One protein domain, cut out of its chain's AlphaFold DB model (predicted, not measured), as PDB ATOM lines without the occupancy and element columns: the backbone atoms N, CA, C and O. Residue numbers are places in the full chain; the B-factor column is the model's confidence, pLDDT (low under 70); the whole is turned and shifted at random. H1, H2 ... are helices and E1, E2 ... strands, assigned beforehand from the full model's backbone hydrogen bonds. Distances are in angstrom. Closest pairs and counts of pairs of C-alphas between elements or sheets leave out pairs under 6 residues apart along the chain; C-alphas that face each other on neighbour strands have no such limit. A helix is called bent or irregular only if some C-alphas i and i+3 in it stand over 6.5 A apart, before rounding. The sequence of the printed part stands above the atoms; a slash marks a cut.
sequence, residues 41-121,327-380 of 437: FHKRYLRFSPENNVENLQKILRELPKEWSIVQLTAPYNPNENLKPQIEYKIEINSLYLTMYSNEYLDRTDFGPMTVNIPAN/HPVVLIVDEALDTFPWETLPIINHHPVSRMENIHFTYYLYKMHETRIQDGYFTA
ATOM      1  N   PHE A  41      18.611  62.309  36.731       51.12
ATOM      2  CA  PHE A  41      18.284  60.887  36.888       51.12
ATOM      3  C   PHE A  41      17.874  60.213  35.564       51.12
ATOM      4  O   PHE A  41      18.322  59.104  35.270       51.12
ATOM      5  N   HIS A  42      17.142  60.926  34.700       49.56
ATOM      6  CA  HIS A  42      16.780  60.455  33.360       49.56
ATOM      7  C   HIS A  42      17.999  60.156  32.458       49.56
ATOM      8  O   HIS A  42      17.991  59.166  31.736       49.56
ATOM      9  N   LYS A  43      19.093  60.932  32.529       53.94
ATOM     10  CA  LYS A  43      20.343  60.663  31.785       53.94
ATOM     11  C   LYS A  43      21.139  59.481  32.348       53.94
ATOM     12  O   LYS A  43      21.963  58.923  31.625       53.94
ATOM     13  N   ARG A  44      20.916  59.103  33.613       54.22
ATOM     14  CA  ARG A  44      21.537  57.919  34.231       54.22
ATOM     15  C   ARG A  44      20.838  56.632  33.797       54.22
ATOM     16  O   ARG A  44      21.516  55.687  33.422       54.22
ATOM     17  N   TYR A  45      19.504  56.632  33.770       49.88
ATOM     18  CA  TYR A  45      18.708  55.442  33.445       49.88
ATOM     19  C   TYR A  45      18.453  55.214  31.946       49.88
ATOM     20  O   TYR A  45      18.148  54.091  31.561       49.88
ATOM     21  N   LEU A  46      18.598  56.236  31.091       54.19
ATOM     22  CA  LEU A  46      18.452  56.101  29.629       54.19
ATOM     23  C   LEU A  46      19.766  55.769  28.899       54.19
ATOM     24  O   LEU A  46      19.772  55.615  27.680       54.19
ATOM     25  N   ARG A  47      20.898  55.664  29.608       56.34
ATOM     26  CA  ARG A  47      22.144  55.167  29.009       56.34
ATOM     27  C   ARG A  47      22.131  53.642  28.992       56.34
ATOM     28  O   ARG A  47      21.922  53.010  30.023       56.34
ATOM     29  N   PHE A  48      22.454  53.057  27.841       54.78
ATOM     30  CA  PHE A  48      22.869  51.658  27.753       54.78
ATOM     31  C   PHE A  48      24.212  51.498  28.475       54.78
ATOM     32  O   PHE A  48      25.281  51.644  27.886       54.78
ATOM     33  N   SER A  49      24.151  51.291  29.786       64.69
ATOM     34  CA  SER A  49      25.295  50.998  30.643       64.69
ATOM     35  C   SER A  49      25.235  49.532  31.090       64.69
ATOM     36  O   SER A  49      24.186  48.897  30.968       64.69
ATOM     37  N   PRO A  50      26.318  48.974  31.663       71.81
ATOM     38  CA  PRO A  50      26.275  47.658  32.311       71.81
ATOM     39  C   PRO A  50      25.221  47.553  33.426       71.81
ATOM     40  O   PRO A  50      24.847  46.453  33.830       71.81
ATOM     41  N   GLU A  51      24.733  48.690  33.926       69.31
ATOM     42  CA  GLU A  51      23.654  48.771  34.906       69.31
ATOM     43  C   GLU A  51      22.276  48.546  34.261       69.31
ATOM     44  O   GLU A  51      21.331  48.211  34.969       69.31
ATOM     45  N   ASN A  52      22.128  48.652  32.937       71.69
ATOM     46  CA  ASN A  52      20.905  48.246  32.244       71.69
ATOM     47  C   ASN A  52      20.904  46.726  32.008       71.69
ATOM     48  O   ASN A  52      21.134  46.230  30.905       71.69
ATOM     49  N   ASN A  53      20.715  45.983  33.096       79.81
ATOM     50  CA  ASN A  53      20.733  44.526  33.127       79.81
ATOM     51  C   ASN A  53      19.457  43.959  33.768       79.81
ATOM     52  O   ASN A  53      18.634  44.684  34.332       79.81
ATOM     53  N   VAL A  54      19.300  42.634  33.691       82.69
ATOM     54  CA  VAL A  54      18.106  41.921  34.175       82.69
ATOM     55  C   VAL A  54      17.862  42.156  35.668       82.69
ATOM     56  O   VAL A  54      16.716  42.335  36.073       82.69
ATOM     57  N   GLU A  55      18.912  42.193  36.490       83.50
ATOM     58  CA  GLU A  55      18.775  42.396  37.936       83.50
ATOM     59  C   GLU A  55      18.231  43.788  38.254       83.50
ATOM     60  O   GLU A  55      17.329  43.937  39.077       83.50
ATOM     61  N   ASN A  56      18.747  44.818  37.584       83.31
ATOM     62  CA  ASN A  56      18.281  46.185  37.778       83.31
ATOM     63  C   ASN A  56      16.879  46.402  37.204       83.31
ATOM     64  O   ASN A  56      16.077  47.073  37.848       83.31
ATOM     65  N   LEU A  57      16.534  45.772  36.076       84.75
ATOM     66  CA  LEU A  57      15.153  45.755  35.595       84.75
ATOM     67  C   LEU A  57      14.216  45.132  36.640       84.75
ATOM     68  O   LEU A  57      13.185  45.712  36.963       84.75
ATOM     69  N   GLN A  58      14.586  43.997  37.235       85.56
ATOM     70  CA  GLN A  58      13.788  43.381  38.300       85.56
ATOM     71  C   GLN A  58      13.657  44.278  39.538       85.56
ATOM     72  O   GLN A  58      12.592  44.298  40.153       85.56
ATOM     73  N   LYS A  59      14.700  45.035  39.907       85.56
ATOM     74  CA  LYS A  59      14.617  46.031  40.992       85.56
ATOM     75  C   LYS A  59      13.623  47.143  40.656       85.56
ATOM     76  O   LYS A  59      12.749  47.407  41.471       85.56
ATOM     77  N   ILE A  60      13.700  47.713  39.447       88.44
ATOM     78  CA  ILE A  60      12.744  48.723  38.959       88.44
ATOM     79  C   ILE A  60      11.311  48.202  39.096       88.44
ATOM     80  O   ILE A  60      10.465  48.870  39.681       88.44
ATOM     81  N   LEU A  61      11.046  46.989  38.604       89.75
ATOM     82  CA  LEU A  61       9.702  46.407  38.629       89.75
ATOM     83  C   LEU A  61       9.157  46.208  40.048       89.75
ATOM     84  O   LEU A  61       7.960  46.374  40.254       89.75
ATOM     85  N   ARG A  62      10.013  45.894  41.029       88.56
ATOM     86  CA  ARG A  62       9.608  45.752  42.442       88.56
ATOM     87  C   ARG A  62       9.273  47.079  43.115       88.56
ATOM     88  O   ARG A  62       8.570  47.075  44.121       88.56
ATOM     89  N   GLU A  63       9.822  48.180  42.614       90.94
ATOM     90  CA  GLU A  63       9.602  49.512  43.171       90.94
ATOM     91  C   GLU A  63       8.406  50.237  42.559       90.94
ATOM     92  O   GLU A  63       7.903  51.169  43.174       90.94
ATOM     93  N   LEU A  64       7.970  49.852  41.358       92.69
ATOM     94  CA  LEU A  64       6.795  50.439  40.717       92.69
ATOM     95  C   LEU A  64       5.509  50.167  41.531       92.69
ATOM     96  O   LEU A  64       5.459  49.195  42.290       92.69
ATOM     97  N   PRO A  65       4.456  50.994  41.365       94.81
ATOM     98  CA  PRO A  65       3.175  50.807  42.042       94.81
ATOM     99  C   PRO A  65       2.638  49.385  41.903       94.81
ATOM    100  O   PRO A  65       2.553  48.839  40.798       94.81
ATOM    101  N   LYS A  66       2.225  48.795  43.029       92.88
ATOM    102  CA  LYS A  66       1.712  47.418  43.071       92.88
ATOM    103  C   LYS A  66       0.393  47.275  42.322       92.88
ATOM    104  O   LYS A  66       0.052  46.176  41.902       92.88
ATOM    105  N   GLU A  67      -0.326  48.367  42.117       95.38
ATOM    106  CA  GLU A  67      -1.581  48.424  41.382       95.38
ATOM    107  C   GLU A  67      -1.363  48.279  39.868       95.38
ATOM    108  O   GLU A  67      -2.235  47.776  39.164       95.38
ATOM    109  N   TRP A  68      -0.201  48.681  39.341       96.50
ATOM    110  CA  TRP A  68       0.030  48.716  37.897       96.50
ATOM    111  C   TRP A  68       0.222  47.322  37.307       96.50
ATOM    112  O   TRP A  68       1.135  46.584  37.684       96.50
ATOM    113  N   SER A  69      -0.588  46.995  36.300       96.75
ATOM    114  CA  SER A  69      -0.229  45.984  35.302       96.75
ATOM    115  C   SER A  69       0.616  46.650  34.223       96.75
ATOM    116  O   SER A  69       0.199  47.657  33.660       96.75
ATOM    117  N   ILE A  70       1.785  46.096  33.911       97.38
ATOM    118  CA  ILE A  70       2.686  46.678  32.907       97.38
ATOM    119  C   ILE A  70       2.904  45.657  31.804       97.38
ATOM    120  O   ILE A  70       3.421  44.564  32.055       97.38
ATOM    121  N   VAL A  71       2.514  46.027  30.587       97.81
ATOM    122  CA  VAL A  71       2.569  45.154  29.417       97.81
ATOM    123  C   VAL A  71       3.278  45.865  28.281       97.81
ATOM    124  O   VAL A  71       2.959  47.004  27.958       97.81
ATOM    125  N   GLN A  72       4.226  45.178  27.658       97.50
ATOM    126  CA  GLN A  72       4.929  45.653  26.480       97.50
ATOM    127  C   GLN A  72       4.507  44.862  25.242       97.50
ATOM    128  O   GLN A  72       4.486  43.631  25.261       97.50
ATOM    129  N   LEU A  73       4.197  45.583  24.169       96.88
ATOM    130  CA  LEU A  73       3.885  45.064  22.843       96.88
ATOM    131  C   LEU A  73       5.040  45.409  21.910       96.88
ATOM    132  O   LEU A  73       5.390  46.577  21.769       96.88
ATOM    133  N   THR A  74       5.647  44.399  21.292       94.62
ATOM    134  CA  THR A  74       6.851  44.576  20.471       94.62
ATOM    135  C   THR A  74       6.749  43.802  19.170       94.62
ATOM    136  O   THR A  74       6.370  42.625  19.165       94.62
ATOM    137  N   ALA A  75       7.085  44.464  18.066       90.94
ATOM    138  CA  ALA A  75       7.194  43.808  16.777       90.94
ATOM    139  C   ALA A  75       8.529  43.040  16.708       90.94
ATOM    140  O   ALA A  75       9.541  43.473  17.260       90.94
ATOM    141  N   PRO A  76       8.577  41.858  16.077       87.69
ATOM    142  CA  PRO A  76       9.837  41.220  15.743       87.69
ATOM    143  C   PRO A  76      10.671  42.144  14.865       87.69
ATOM    144  O   PRO A  76      10.145  42.719  13.917       87.69
ATOM    145  N   TYR A  77      11.970  42.200  15.148       86.12
ATOM    146  CA  TYR A  77      12.926  42.936  14.333       86.12
ATOM    147  C   TYR A  77      12.795  42.568  12.851       86.12
ATOM    148  O   TYR A  77      12.910  41.389  12.489       86.12
ATOM    149  N   ASN A  78      12.594  43.577  12.005       84.50
ATOM    150  CA  ASN A  78      12.604  43.422  10.562       84.50
ATOM    151  C   ASN A  78      13.929  43.971  10.000       84.50
ATOM    152  O   ASN A  78      14.168  45.175  10.057       84.50
ATOM    153  N   PRO A  79      14.793  43.139   9.384       86.44
ATOM    154  CA  PRO A  79      16.041  43.608   8.779       86.44
ATOM    155  C   PRO A  79      15.868  44.722   7.735       86.44
ATOM    156  O   PRO A  79      16.805  45.488   7.504       86.44
ATOM    157  N   ASN A  80      14.684  44.825   7.116       86.25
ATOM    158  CA  ASN A  80      14.355  45.893   6.175       86.25
ATOM    159  C   ASN A  80      14.354  47.285   6.829       86.25
ATOM    160  O   ASN A  80      14.550  48.254   6.104       86.25
ATOM    161  N   GLU A  81      14.229  47.398   8.157       84.69
ATOM    162  CA  GLU A  81      14.329  48.671   8.897       84.69
ATOM    163  C   GLU A  81      15.649  49.412   8.635       84.69
ATOM    164  O   GLU A  81      15.684  50.637   8.617       84.69
ATOM    165  N   ASN A  82      16.736  48.678   8.368       86.25
ATOM    166  CA  ASN A  82      18.040  49.275   8.069       86.25
ATOM    167  C   ASN A  82      18.238  49.626   6.589       86.25
ATOM    168  O   ASN A  82      19.225  50.274   6.242       86.25
ATOM    169  N   LEU A  83      17.375  49.124   5.703       89.94
ATOM    170  CA  LEU A  83      17.626  49.102   4.257       89.94
ATOM    171  C   LEU A  83      16.544  49.802   3.434       89.94
ATOM    172  O   LEU A  83      16.822  50.210   2.308       89.94
ATOM    173  N   LYS A  84      15.321  49.913   3.958       87.06
ATOM    174  CA  LYS A  84      14.150  50.404   3.231       87.06
ATOM    175  C   LYS A  84      13.454  51.529   4.000       87.06
ATOM    176  O   LYS A  84      13.531  51.573   5.223       87.06
ATOM    177  N   PRO A  85      12.725  52.423   3.315       85.19
ATOM    178  CA  PRO A  85      11.803  53.351   3.963       85.19
ATOM    179  C   PRO A  85      10.686  52.621   4.723       85.19
ATOM    180  O   PRO A  85      10.167  51.607   4.252       85.19
ATOM    181  N   GLN A  86      10.236  53.194   5.845       81.12
ATOM    182  CA  GLN A  86       9.185  52.631   6.711       81.12
ATOM    183  C   GLN A  86       7.925  52.198   5.950       81.12
ATOM    184  O   GLN A  86       7.332  51.163   6.248       81.12
ATOM    185  N   ILE A  87       7.521  52.957   4.928       81.69
ATOM    186  CA  ILE A  87       6.309  52.674   4.153       81.69
ATOM    187  C   ILE A  87       6.350  51.326   3.418       81.69
ATOM    188  O   ILE A  87       5.289  50.765   3.151       81.69
ATOM    189  N   GLU A  88       7.542  50.803   3.122       81.94
ATOM    190  CA  GLU A  88       7.723  49.558   2.372       81.94
ATOM    191  C   GLU A  88       7.628  48.309   3.249       81.94
ATOM    192  O   GLU A  88       7.238  47.258   2.750       81.94
ATOM    193  N   TYR A  89       7.956  48.407   4.543       82.12
ATOM    194  CA  TYR A  89       8.016  47.243   5.437       82.12
ATOM    195  C   TYR A  89       7.060  47.313   6.633       82.12
ATOM    196  O   TYR A  89       6.854  46.303   7.300       82.12
ATOM    197  N   LYS A  90       6.413  48.456   6.905       79.19
ATOM    198  CA  LYS A  90       5.482  48.621   8.047       79.19
ATOM    199  C   LYS A  90       4.271  47.679   8.043       79.19
ATOM    200  O   LYS A  90       3.552  47.601   9.034       79.19
ATOM    201  N   ILE A  91       4.005  47.016   6.918       80.69
ATOM    202  CA  ILE A  91       2.943  46.012   6.773       80.69
ATOM    203  C   ILE A  91       3.452  44.571   6.936       80.69
ATOM    204  O   ILE A  91       2.644  43.651   7.025       80.69
ATOM    205  N   GLU A  92       4.771  44.362   6.994       78.00
ATOM    206  CA  GLU A  92       5.436  43.052   7.067       78.00
ATOM    207  C   GLU A  92       5.592  42.564   8.523       78.00
ATOM    208  O   GLU A  92       6.676  42.158   8.948       78.00
ATOM    209  N   ILE A  93       4.523  42.617   9.322       79.81
ATOM    210  CA  ILE A  93       4.554  42.126  10.708       79.81
ATOM    211  C   ILE A  93       3.981  40.711  10.763       79.81
ATOM    212  O   ILE A  93       2.777  40.512  10.643       79.81
ATOM    213  N   ASN A  94       4.865  39.734  10.995       79.50
ATOM    214  CA  ASN A  94       4.530  38.302  10.987       79.50
ATOM    215  C   ASN A  94       4.225  37.729  12.380       79.50
ATOM    216  O   ASN A  94       3.713  36.615  12.510       79.50
ATOM    217  N   SER A  95       4.567  38.449  13.451       87.88
ATOM    218  CA  SER A  95       4.165  38.109  14.820       87.88
ATOM    219  C   SER A  95       4.214  39.326  15.737       87.88
ATOM    220  O   SER A  95       4.660  40.392  15.338       87.88
ATOM    221  N   LEU A  96       3.715  39.160  16.954       91.69
ATOM    222  CA  LEU A  96       3.687  40.137  18.029       91.69
ATOM    223  C   LEU A  96       4.266  39.480  19.282       91.69
ATOM    224  O   LEU A  96       3.827  38.395  19.670       91.69
ATOM    225  N   TYR A  97       5.219  40.134  19.933       94.88
ATOM    226  CA  TYR A  97       5.659  39.759  21.271       94.88
ATOM    227  C   TYR A  97       4.880  40.568  22.303       94.88
ATOM    228  O   TYR A  97       4.966  41.792  22.328       94.88
ATOM    229  N   LEU A  98       4.138  39.876  23.166       96.75
ATOM    230  CA  LEU A  98       3.477  40.472  24.323       96.75
ATOM    231  C   LEU A  98       4.246  40.052  25.572       96.75
ATOM    232  O   LEU A  98       4.274  38.870  25.923       96.75
ATOM    233  N   THR A  99       4.877  41.020  26.229       96.12
ATOM    234  CA  THR A  99       5.648  40.822  27.458       96.12
ATOM    235  C   THR A  99       4.901  41.414  28.641       96.12
ATOM    236  O   THR A  99       4.683  42.618  28.697       96.12
ATOM    237  N   MET A 100       4.524  40.581  29.605       95.81
ATOM    238  CA  MET A 100       4.002  41.036  30.891       95.81
ATOM    239  C   MET A 100       5.167  41.241  31.853       95.81
ATOM    240  O   MET A 100       5.854  40.277  32.201       95.81
ATOM    241  N   TYR A 101       5.382  42.482  32.283       94.44
ATOM    242  CA  TYR A 101       6.360  42.815  33.320       94.44
ATOM    243  C   TYR A 101       5.772  42.729  34.728       94.44
ATOM    244  O   TYR A 101       6.470  42.315  35.646       94.44
ATOM    245  N   SER A 102       4.504  43.114  34.880       91.62
ATOM    246  CA  SER A 102       3.757  43.090  36.143       91.62
ATOM    247  C   SER A 102       2.309  42.706  35.856       91.62
ATOM    248  O   SER A 102       1.702  43.231  34.917       91.62
ATOM    249  N   ASN A 103       1.766  41.781  36.645       91.56
ATOM    250  CA  ASN A 103       0.380  41.314  36.570       91.56
ATOM    251  C   ASN A 103       0.015  40.598  37.879       91.56
ATOM    252  O   ASN A 103       0.878  40.019  38.530       91.56
ATOM    253  N   GLU A 104      -1.276  40.578  38.217       88.12
ATOM    254  CA  GLU A 104      -1.815  39.975  39.446       88.12
ATOM    255  C   GLU A 104      -1.257  38.576  39.744       88.12
ATOM    256  O   GLU A 104      -0.853  38.268  40.862       88.12
ATOM    257  N   TYR A 105      -1.220  37.716  38.730       89.88
ATOM    258  CA  TYR A 105      -0.792  36.330  38.892       89.88
ATOM    259  C   TYR A 105       0.717  36.166  38.750       89.88
ATOM    260  O   TYR A 105       1.273  35.194  39.252       89.88
ATOM    261  N   LEU A 106       1.375  37.098  38.058       86.44
ATOM    262  CA  LEU A 106       2.818  37.073  37.874       86.44
ATOM    263  C   LEU A 106       3.532  37.427  39.172       86.44
ATOM    264  O   LEU A 106       4.438  36.705  39.570       86.44
ATOM    265  N   ASP A 107       3.062  38.463  39.860       82.62
ATOM    266  CA  ASP A 107       3.670  38.976  41.090       82.62
ATOM    267  C   ASP A 107       3.547  37.989  42.258       82.62
ATOM    268  O   ASP A 107       4.370  37.978  43.171       82.62
ATOM    269  N   ARG A 108       2.537  37.112  42.204       79.25
ATOM    270  CA  ARG A 108       2.348  35.989  43.136       79.25
ATOM    271  C   ARG A 108       3.300  34.817  42.857       79.25
ATOM    272  O   ARG A 108       3.286  33.830  43.591       79.25
ATOM    273  N   THR A 109       4.100  34.885  41.794       75.19
ATOM    274  CA  THR A 109       5.043  33.834  41.402       75.19
ATOM    275  C   THR A 109       6.468  34.368  41.310       75.19
ATOM    276  O   THR A 109       6.713  35.435  40.764       75.19
ATOM    277  N   ASP A 110       7.457  33.561  41.691       77.88
ATOM    278  CA  ASP A 110       8.873  33.898  41.453       77.88
ATOM    279  C   ASP A 110       9.299  33.743  39.974       77.88
ATOM    280  O   ASP A 110      10.465  33.484  39.681       77.88
ATOM    281  N   PHE A 111       8.359  33.785  39.024       75.62
ATOM    282  CA  PHE A 111       8.627  33.507  37.610       75.62
ATOM    283  C   PHE A 111       9.217  34.717  36.864       75.62
ATOM    284  O   PHE A 111       9.899  34.534  35.858       75.62
ATOM    285  N   GLY A 112       9.015  35.935  37.385       84.56
ATOM    286  CA  GLY A 112       9.479  37.175  36.761       84.56
ATOM    287  C   GLY A 112       8.770  37.491  35.434       84.56
ATOM    288  O   GLY A 112       7.820  36.800  35.067       84.56
ATOM    289  N   PRO A 113       9.211  38.532  34.703       91.75
ATOM    290  CA  PRO A 113       8.606  38.935  33.434       91.75
ATOM    291  C   PRO A 113       8.494  37.790  32.430       91.75
ATOM    292  O   PRO A 113       9.419  36.987  32.281       91.75
ATOM    293  N   MET A 114       7.380  37.729  31.699       92.44
ATOM    294  CA  MET A 114       7.161  36.677  30.707       92.44
ATOM    295  C   MET A 114       6.687  37.209  29.365       92.44
ATOM    296  O   MET A 114       5.852  38.106  29.305       92.44
ATOM    297  N   THR A 115       7.151  36.571  28.293       94.19
ATOM    298  CA  THR A 115       6.783  36.917  26.917       94.19
ATOM    299  C   THR A 115       6.015  35.785  26.245       94.19
ATOM    300  O   THR A 115       6.385  34.609  26.360       94.19
ATOM    301  N   VAL A 116       4.966  36.133  25.504       94.94
ATOM    302  CA  VAL A 116       4.279  35.243  24.562       94.94
ATOM    303  C   VAL A 116       4.460  35.766  23.138       94.94
ATOM    304  O   VAL A 116       4.381  36.967  22.897       94.94
ATOM    305  N   ASN A 117       4.729  34.861  22.196       93.25
ATOM    306  CA  ASN A 117       4.720  35.178  20.770       93.25
ATOM    307  C   ASN A 117       3.328  34.869  20.212       93.25
ATOM    308  O   ASN A 117       2.783  33.779  20.416       93.25
ATOM    309  N   ILE A 118       2.755  35.831  19.505       91.81
ATOM    310  CA  ILE A 118       1.449  35.737  18.877       91.81
ATOM    311  C   ILE A 118       1.666  35.903  17.367       91.81
ATOM    312  O   ILE A 118       1.975  37.010  16.930       91.81
ATOM    313  N   PRO A 119       1.545  34.840  16.554       85.25
ATOM    314  CA  PRO A 119       1.726  34.951  15.113       85.25
ATOM    315  C   PRO A 119       0.689  35.910  14.523       85.25
ATOM    316  O   PRO A 119      -0.508  35.803  14.785       85.25
ATOM    317  N   ALA A 120       1.171  36.857  13.731       70.62
ATOM    318  CA  ALA A 120       0.378  37.837  13.019       70.62
ATOM    319  C   ALA A 120       0.200  37.281  11.611       70.62
ATOM    320  O   ALA A 120       1.037  37.489  10.749       70.62
ATOM    321  N   ASN A 121      -0.820  36.447  11.432       58.66
ATOM    322  CA  ASN A 121      -1.235  35.929  10.130       58.66
ATOM    323  C   ASN A 121      -2.672  35.435  10.234       58.66
ATOM    324  O   ASN A 121      -2.961  34.241  10.180       58.66
ATOM    325  N   HIS A 327      -7.404  47.666  38.432       95.94
ATOM    326  CA  HIS A 327      -6.367  48.684  38.510       95.94
ATOM    327  C   HIS A 327      -5.802  49.038  37.119       95.94
ATOM    328  O   HIS A 327      -6.051  48.307  36.150       95.94
ATOM    329  N   PRO A 328      -5.059  50.156  37.001       96.81
ATOM    330  CA  PRO A 328      -4.539  50.637  35.726       96.81
ATOM    331  C   PRO A 328      -3.593  49.677  35.001       96.81
ATOM    332  O   PRO A 328      -2.809  48.947  35.611       96.81
ATOM    333  N   VAL A 329      -3.633  49.754  33.672       97.50
ATOM    334  CA  VAL A 329      -2.703  49.087  32.760       97.50
ATOM    335  C   VAL A 329      -1.819  50.134  32.090       97.50
ATOM    336  O   VAL A 329      -2.311  51.064  31.449       97.50
ATOM    337  N   VAL A 330      -0.508  49.950  32.201       97.88
ATOM    338  CA  VAL A 330       0.498  50.715  31.468       97.88
ATOM    339  C   VAL A 330       0.945  49.895  30.262       97.88
ATOM    340  O   VAL A 330       1.573  48.844  30.416       97.88
ATOM    341  N   LEU A 331       0.614  50.377  29.065       98.06
ATOM    342  CA  LEU A 331       1.049  49.798  27.799       98.06
ATOM    343  C   LEU A 331       2.344  50.465  27.335       98.06
ATOM    344  O   LEU A 331       2.407  51.684  27.208       98.06
ATOM    345  N   ILE A 332       3.362  49.663  27.048       97.62
ATOM    346  CA  ILE A 332       4.573  50.096  26.345       97.62
ATOM    347  C   ILE A 332       4.475  49.541  24.930       97.62
ATOM    348  O   ILE A 332       4.536  48.326  24.741       97.62
ATOM    349  N   VAL A 333       4.253  50.405  23.947       96.62
ATOM    350  CA  VAL A 333       3.931  49.991  22.579       96.62
ATOM    351  C   VAL A 333       5.072  50.386  21.653       96.62
ATOM    352  O   VAL A 333       5.507  51.528  21.643       96.62
ATOM    353  N   ASP A 334       5.566  49.415  20.897       92.75
ATOM    354  CA  ASP A 334       6.531  49.618  19.820       92.75
ATOM    355  C   ASP A 334       5.968  50.546  18.731       92.75
ATOM    356  O   ASP A 334       4.783  50.472  18.405       92.75
ATOM    357  N   GLU A 335       6.819  51.385  18.140       88.88
ATOM    358  CA  GLU A 335       6.458  52.337  17.082       88.88
ATOM    359  C   GLU A 335       5.687  51.668  15.932       88.88
ATOM    360  O   GLU A 335       4.684  52.199  15.452       88.88
ATOM    361  N   ALA A 336       6.088  50.455  15.531       87.50
ATOM    362  CA  ALA A 336       5.430  49.721  14.449       87.50
ATOM    363  C   ALA A 336       3.981  49.305  14.785       87.50
ATOM    364  O   ALA A 336       3.189  48.971  13.898       87.50
ATOM    365  N   LEU A 337       3.634  49.312  16.073       91.88
ATOM    366  CA  LEU A 337       2.353  48.901  16.636       91.88
ATOM    367  C   LEU A 337       1.556  50.076  17.221       91.88
ATOM    368  O   LEU A 337       0.393  49.895  17.584       91.88
ATOM    369  N   ASP A 338       2.146  51.267  17.312       92.44
ATOM    370  CA  ASP A 338       1.548  52.421  17.988       92.44
ATOM    371  C   ASP A 338       0.294  52.940  17.264       92.44
ATOM    372  O   ASP A 338      -0.675  53.376  17.881       92.44
ATOM    373  N   THR A 339       0.218  52.768  15.945       92.25
ATOM    374  CA  THR A 339      -0.956  53.197  15.161       92.25
ATOM    375  C   THR A 339      -2.245  52.433  15.526       92.25
ATOM    376  O   THR A 339      -3.351  52.892  15.235       92.25
ATOM    377  N   PHE A 340      -2.142  51.264  16.166       93.31
ATOM    378  CA  PHE A 340      -3.311  50.476  16.548       93.31
ATOM    379  C   PHE A 340      -4.019  51.049  17.783       93.31
ATOM    380  O   PHE A 340      -3.364  51.402  18.765       93.31
ATOM    381  N   PRO A 341      -5.363  51.076  17.809       95.12
ATOM    382  CA  PRO A 341      -6.125  51.596  18.940       95.12
ATOM    383  C   PRO A 341      -6.304  50.532  20.041       95.12
ATOM    384  O   PRO A 341      -7.427  50.106  20.322       95.12
ATOM    385  N   TRP A 342      -5.211  50.067  20.654       96.00
ATOM    386  CA  TRP A 342      -5.203  48.984  21.655       96.00
ATOM    387  C   TRP A 342      -6.230  49.178  22.780       96.00
ATOM    388  O   TRP A 342      -6.927  48.242  23.158       96.00
ATOM    389  N   GLU A 343      -6.395  50.405  23.263       95.88
ATOM    390  CA  GLU A 343      -7.311  50.793  24.341       95.88
ATOM    391  C   GLU A 343      -8.787  50.561  23.991       95.88
ATOM    392  O   GLU A 343      -9.635  50.461  24.876       95.88
ATOM    393  N   THR A 344      -9.110  50.461  22.700       95.12
ATOM    394  CA  THR A 344     -10.482  50.242  22.219       95.12
ATOM    395  C   THR A 344     -10.869  48.766  22.150       95.12
ATOM    396  O   THR A 344     -12.024  48.446  21.858       95.12
ATOM    397  N   LEU A 345      -9.934  47.853  22.444       95.00
ATOM    398  CA  LEU A 345     -10.201  46.419  22.445       95.00
ATOM    399  C   LEU A 345     -11.304  46.066  23.459       95.00
ATOM    400  O   LEU A 345     -11.226  46.485  24.618       95.00
ATOM    401  N   PRO A 346     -12.295  45.229  23.090       93.00
ATOM    402  CA  PRO A 346     -13.418  44.880  23.967       93.00
ATOM    403  C   PRO A 346     -13.030  44.304  25.334       93.00
ATOM    404  O   PRO A 346     -13.810  44.379  26.277       93.00
ATOM    405  N   ILE A 347     -11.847  43.697  25.446       92.00
ATOM    406  CA  ILE A 347     -11.359  43.086  26.686       92.00
ATOM    407  C   ILE A 347     -10.780  44.096  27.690       92.00
ATOM    408  O   ILE A 347     -10.676  43.766  28.872       92.00
ATOM    409  N   ILE A 348     -10.423  45.310  27.249       93.00
ATOM    410  CA  ILE A 348      -9.851  46.371  28.099       93.00
ATOM    411  C   ILE A 348     -10.533  47.737  27.969       93.00
ATOM    412  O   ILE A 348     -10.170  48.652  28.698       93.00
ATOM    413  N   ASN A 349     -11.557  47.880  27.126       88.81
ATOM    414  CA  ASN A 349     -12.298  49.133  26.914       88.81
ATOM    415  C   ASN A 349     -12.929  49.740  28.190       88.81
ATOM    416  O   ASN A 349     -13.304  50.910  28.204       88.81
ATOM    417  N   HIS A 350     -13.095  48.943  29.247       87.50
ATOM    418  CA  HIS A 350     -13.627  49.359  30.546       87.50
ATOM    419  C   HIS A 350     -12.541  49.505  31.619       87.50
ATOM    420  O   HIS A 350     -12.855  49.789  32.774       87.50
ATOM    421  N   HIS A 351     -11.277  49.268  31.267       91.44
ATOM    422  CA  HIS A 351     -10.149  49.371  32.182       91.44
ATOM    423  C   HIS A 351      -9.485  50.748  32.052       91.44
ATOM    424  O   HIS A 351      -9.540  51.365  30.988       91.44
ATOM    425  N   PRO A 352      -8.828  51.240  33.115       94.94
ATOM    426  CA  PRO A 352      -7.952  52.395  33.000       94.94
ATOM    427  C   PRO A 352      -6.687  51.961  32.258       94.94
ATOM    428  O   PRO A 352      -5.939  51.124  32.762       94.94
ATOM    429  N   VAL A 353      -6.455  52.505  31.068       96.69
ATOM    430  CA  VAL A 353      -5.296  52.160  30.236       96.69
ATOM    431  C   VAL A 353      -4.588  53.437  29.803       96.69
ATOM    432  O   VAL A 353      -5.235  54.403  29.403       96.69
ATOM    433  N   SER A 354      -3.262  53.439  29.887       96.38
ATOM    434  CA  SER A 354      -2.405  54.528  29.411       96.38
ATOM    435  C   SER A 354      -1.193  53.973  28.677       96.38
ATOM    436  O   SER A 354      -0.715  52.892  29.029       96.38
ATOM    437  N   ARG A 355      -0.649  54.734  27.724       97.06
ATOM    438  CA  ARG A 355       0.626  54.413  27.075       97.06
ATOM    439  C   ARG A 355       1.796  55.099  27.758       97.06
ATOM    440  O   ARG A 355       1.653  56.210  28.260       97.06
ATOM    441  N   MET A 356       2.943  54.434  27.740       95.12
ATOM    442  CA  MET A 356       4.236  54.987  28.124       95.12
ATOM    443  C   MET A 356       5.300  54.532  27.125       95.12
ATOM    444  O   MET A 356       5.278  53.392  26.675       95.12
ATOM    445  N   GLU A 357       6.270  55.397  26.845       90.62
ATOM    446  CA  GLU A 357       7.319  55.144  25.846       90.62
ATOM    447  C   GLU A 357       8.192  53.925  26.176       90.62
ATOM    448  O   GLU A 357       8.546  53.128  25.314       90.62
ATOM    449  N   ASN A 358       8.596  53.787  27.442       89.62
ATOM    450  CA  ASN A 358       9.436  52.684  27.906       89.62
ATOM    451  C   ASN A 358       9.437  52.584  29.436       89.62
ATOM    452  O   ASN A 358       9.077  53.525  30.145       89.62
ATOM    453  N   ILE A 359       9.918  51.450  29.953       88.81
ATOM    454  CA  ILE A 359       9.907  51.150  31.390       88.81
ATOM    455  C   ILE A 359      10.761  52.115  32.223       88.81
ATOM    456  O   ILE A 359      10.390  52.451  33.346       88.81
ATOM    457  N   HIS A 360      11.883  52.597  31.682       85.69
ATOM    458  CA  HIS A 360      12.770  53.515  32.396       85.69
ATOM    459  C   HIS A 360      12.139  54.902  32.532       85.69
ATOM    460  O   HIS A 360      12.227  55.515  33.595       85.69
ATOM    461  N   PHE A 361      11.466  55.375  31.482       88.44
ATOM    462  CA  PHE A 361      10.712  56.621  31.500       88.44
ATOM    463  C   PHE A 361       9.527  56.541  32.468       88.44
ATOM    464  O   PHE A 361       9.363  57.427  33.303       88.44
ATOM    465  N   THR A 362       8.778  55.434  32.448       91.88
ATOM    466  CA  THR A 362       7.707  55.161  33.419       91.88
ATOM    467  C   THR A 362       8.221  55.199  34.859       91.88
ATOM    468  O   THR A 362       7.628  55.854  35.714       91.88
ATOM    469  N   TYR A 363       9.342  54.530  35.136       91.31
ATOM    470  CA  TYR A 363       9.951  54.514  36.465       91.31
ATOM    471  C   TYR A 363      10.436  55.898  36.905       91.31
ATOM    472  O   TYR A 363      10.214  56.292  38.048       91.31
ATOM    473  N   TYR A 364      11.037  56.666  35.995       88.00
ATOM    474  CA  TYR A 364      11.432  58.046  36.260       88.00
ATOM    475  C   TYR A 364      10.235  58.924  36.642       88.00
ATOM    476  O   TYR A 364      10.272  59.573  37.688       88.00
ATOM    477  N   LEU A 365       9.167  58.904  35.838       91.12
ATOM    478  CA  LEU A 365       7.947  59.659  36.126       91.12
ATOM    479  C   LEU A 365       7.331  59.240  37.460       91.12
ATOM    480  O   LEU A 365       6.947  60.096  38.256       91.12
ATOM    481  N   TYR A 366       7.291  57.936  37.737       92.81
ATOM    482  CA  TYR A 366       6.824  57.431  39.021       92.81
ATOM    483  C   TYR A 366       7.647  58.002  40.180       92.81
ATOM    484  O   TYR A 366       7.069  58.582  41.092       92.81
ATOM    485  N   LYS A 367       8.980  57.922  40.135       91.62
ATOM    486  CA  LYS A 367       9.838  58.422  41.221       91.62
ATOM    487  C   LYS A 367       9.760  59.929  41.422       91.62
ATOM    488  O   LYS A 367       9.837  60.394  42.554       91.62
ATOM    489  N   MET A 368       9.557  60.700  40.357       91.38
ATOM    490  CA  MET A 368       9.322  62.143  40.476       91.38
ATOM    491  C   MET A 368       8.003  62.485  41.172       91.38
ATOM    492  O   MET A 368       7.891  63.537  41.802       91.38
ATOM    493  N   HIS A 369       7.002  61.618  41.042       92.25
ATOM    494  CA  HIS A 369       5.632  61.893  41.461       92.25
ATOM    495  C   HIS A 369       5.101  60.900  42.495       92.25
ATOM    496  O   HIS A 369       3.902  60.876  42.741       92.25
ATOM    497  N   GLU A 370       5.976  60.120  43.131       92.44
ATOM    498  CA  GLU A 370       5.623  58.995  44.007       92.44
ATOM    499  C   GLU A 370       4.643  59.413  45.110       92.44
ATOM    500  O   GLU A 370       3.639  58.750  45.341       92.44
ATOM    501  N   THR A 371       4.859  60.588  45.705       94.44
ATOM    502  CA  THR A 371       3.992  61.166  46.750       94.44
ATOM    503  C   THR A 371       2.590  61.557  46.268       94.44
ATOM    504  O   THR A 371       1.684  61.723  47.083       94.44
ATOM    505  N   ARG A 372       2.400  61.719  44.954       93.62
ATOM    506  CA  ARG A 372       1.125  62.065  44.305       93.62
ATOM    507  C   ARG A 372       0.435  60.854  43.679       93.62
ATOM    508  O   ARG A 372      -0.663  61.018  43.148       93.62
ATOM    509  N   ILE A 373       1.042  59.668  43.717       94.94
ATOM    510  CA  ILE A 373       0.428  58.439  43.214       94.94
ATOM    511  C   ILE A 373      -0.386  57.794  44.338       94.94
ATOM    512  O   ILE A 373       0.154  57.461  45.388       94.94
ATOM    513  N   GLN A 374      -1.689  57.624  44.118       93.81
ATOM    514  CA  GLN A 374      -2.621  56.990  45.057       93.81
ATOM    515  C   GLN A 374      -3.451  55.950  44.304       93.81
ATOM    516  O   GLN A 374      -3.990  56.251  43.240       93.81
ATOM    517  N   ASP A 375      -3.507  54.717  44.813       91.75
ATOM    518  CA  ASP A 375      -4.209  53.577  44.195       91.75
ATOM    519  C   ASP A 375      -3.830  53.324  42.718       91.75
ATOM    520  O   ASP A 375      -4.635  52.861  41.906       91.75
ATOM    521  N   GLY A 376      -2.583  53.642  42.354       92.50
ATOM    522  CA  GLY A 376      -2.073  53.547  40.985       92.50
ATOM    523  C   GLY A 376      -2.406  54.741  40.082       92.50
ATOM    524  O   GLY A 376      -2.104  54.689  38.891       92.50
ATOM    525  N   TYR A 377      -2.982  55.824  40.602       94.81
ATOM    526  CA  TYR A 377      -3.343  57.014  39.826       94.81
ATOM    527  C   TYR A 377      -2.552  58.240  40.258       94.81
ATOM    528  O   TYR A 377      -2.336  58.471  41.445       94.81
ATOM    529  N   PHE A 378      -2.174  59.075  39.292       93.44
ATOM    530  CA  PHE A 378      -1.636  60.400  39.576       93.44
ATOM    531  C   PHE A 378      -2.747  61.343  40.037       93.44
ATOM    532  O   PHE A 378      -3.753  61.519  39.349       93.44
ATOM    533  N   THR A 379      -2.551  61.970  41.194       93.31
ATOM    534  CA  THR A 379      -3.499  62.930  41.764       93.31
ATOM    535  C   THR A 379      -3.122  64.364  41.382       93.31
ATOM    536  O   THR A 379      -2.021  64.856  41.656       93.31
ATOM    537  N   ALA A 380      -4.057  65.053  40.726       90.56
ATOM    538  CA  ALA A 380      -3.946  66.449  40.308       90.56
ATOM    539  C   ALA A 380      -5.028  67.305  40.969       90.56
ATOM    540  O   ALA A 380      -6.143  66.834  41.194       90.56
TER     541      ALA A 380
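AT A GLANCE: This is residues 41 to 121 and 327 to 380 of the 437 residues of the protein "Separase" of Chilo suppressalis (UniProt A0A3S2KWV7). A strongly twisted wall of five strands runs through the model, with the two longer helices, H2 and H7, loosely side by side near one end of it and both only grazing it. The short helices H3 and H4 lie beyond its other end, and the loop of residues 339 to 352 swings out on the side away from H2 and H7. The printed part has 135 residues, in the order H1 H2 E1 H3 H4 E2 H5 E3 E4 H6 E5 H7; the mixed sheet runs E3 E2 E1 E4 E5. The class is mixed, helices and strands; the whole is compact, with a radius of gyration of the C-alphas of 16.2 A and spans of 46 by 40 by 34 A.

IN THESE COORDINATES: H1 holds residues 41 to 45, beginning at C-alpha 41 (18.284, 60.887, 36.888). H2 is residues 54 to 63, 14.5 A long, and E1 is residues 69 to 74, 16.5 A. H3, residues 79 to 82, and H4, residues 86 to 89, precede E2, residues 95 to 102, 21.9 A, which begins at C-alpha 95 (4.165, 38.109, 14.820). H5 is residues 104 to 107 and E3 residues 114 to 119, 16.6 A. After the cut come E4, residues 329 to 333, 12.2 A, H6, residues 335 to 338, and E5, residues 353 to 355. H7, residues 359 to 372, 19.1 A, ends at C-alpha 372 (1.125, 62.065, 44.305); it is irregular, with C-alphas 368 and 371 8.3 A apart.

HOW THE PARTS SIT: E3 and E2 are antiparallel at 159 degrees, with N 98 and O 116 2.9 A apart. E2 and E1 are antiparallel at 157 degrees, with N 99 and O 72 at 2.8 A. E1 and E4 are parallel at 15 degrees, with N 73 and O 332 at 2.8 A. E4 and E5 are parallel at 32 degrees, with N 331 and O 354 at 2.8 A; E4, H6 and E5 form a strand-helix-strand unit, two parallel neighbour strands with a helix between, and its crossover is right-handed. H2, H5, H6 and H7 only graze the sheet, H7 with residues 359 to 362. H2 and H7 are close but not clearly touching, the closest C-alphas, of Ile 60 and Tyr 363, 6.9 A apart; they run the same way at a shallow tilt of 24 degrees. H7 touches H1 with residues 360 to 364 alone; the closest C-alphas of the two are those of Tyr 45 and His 360, 6.3 A apart. H3 and H4 are close but not clearly touching, with C-alphas 80 and 89 6.5 A apart, and neither is on the sheet. Every O i to N i+4 pair is within hydrogen-bond range in H1 and H2, and 8 of 10 in H7; H3, H4, H5 and H6 are too short for such a pair.

THE WHOLE: The two C-alphas farthest apart, of Leu 83 and Thr 371, are 46.2 A apart. Residues 122 to 326 are not printed, and C-alphas 121 and 327 are 31.5 A apart across the cut. The link H6 to E5, 14 residues, is long. Mean pLDDT of the printed part is 87.0; residues 41 to 49, 51 and 121 are under 70.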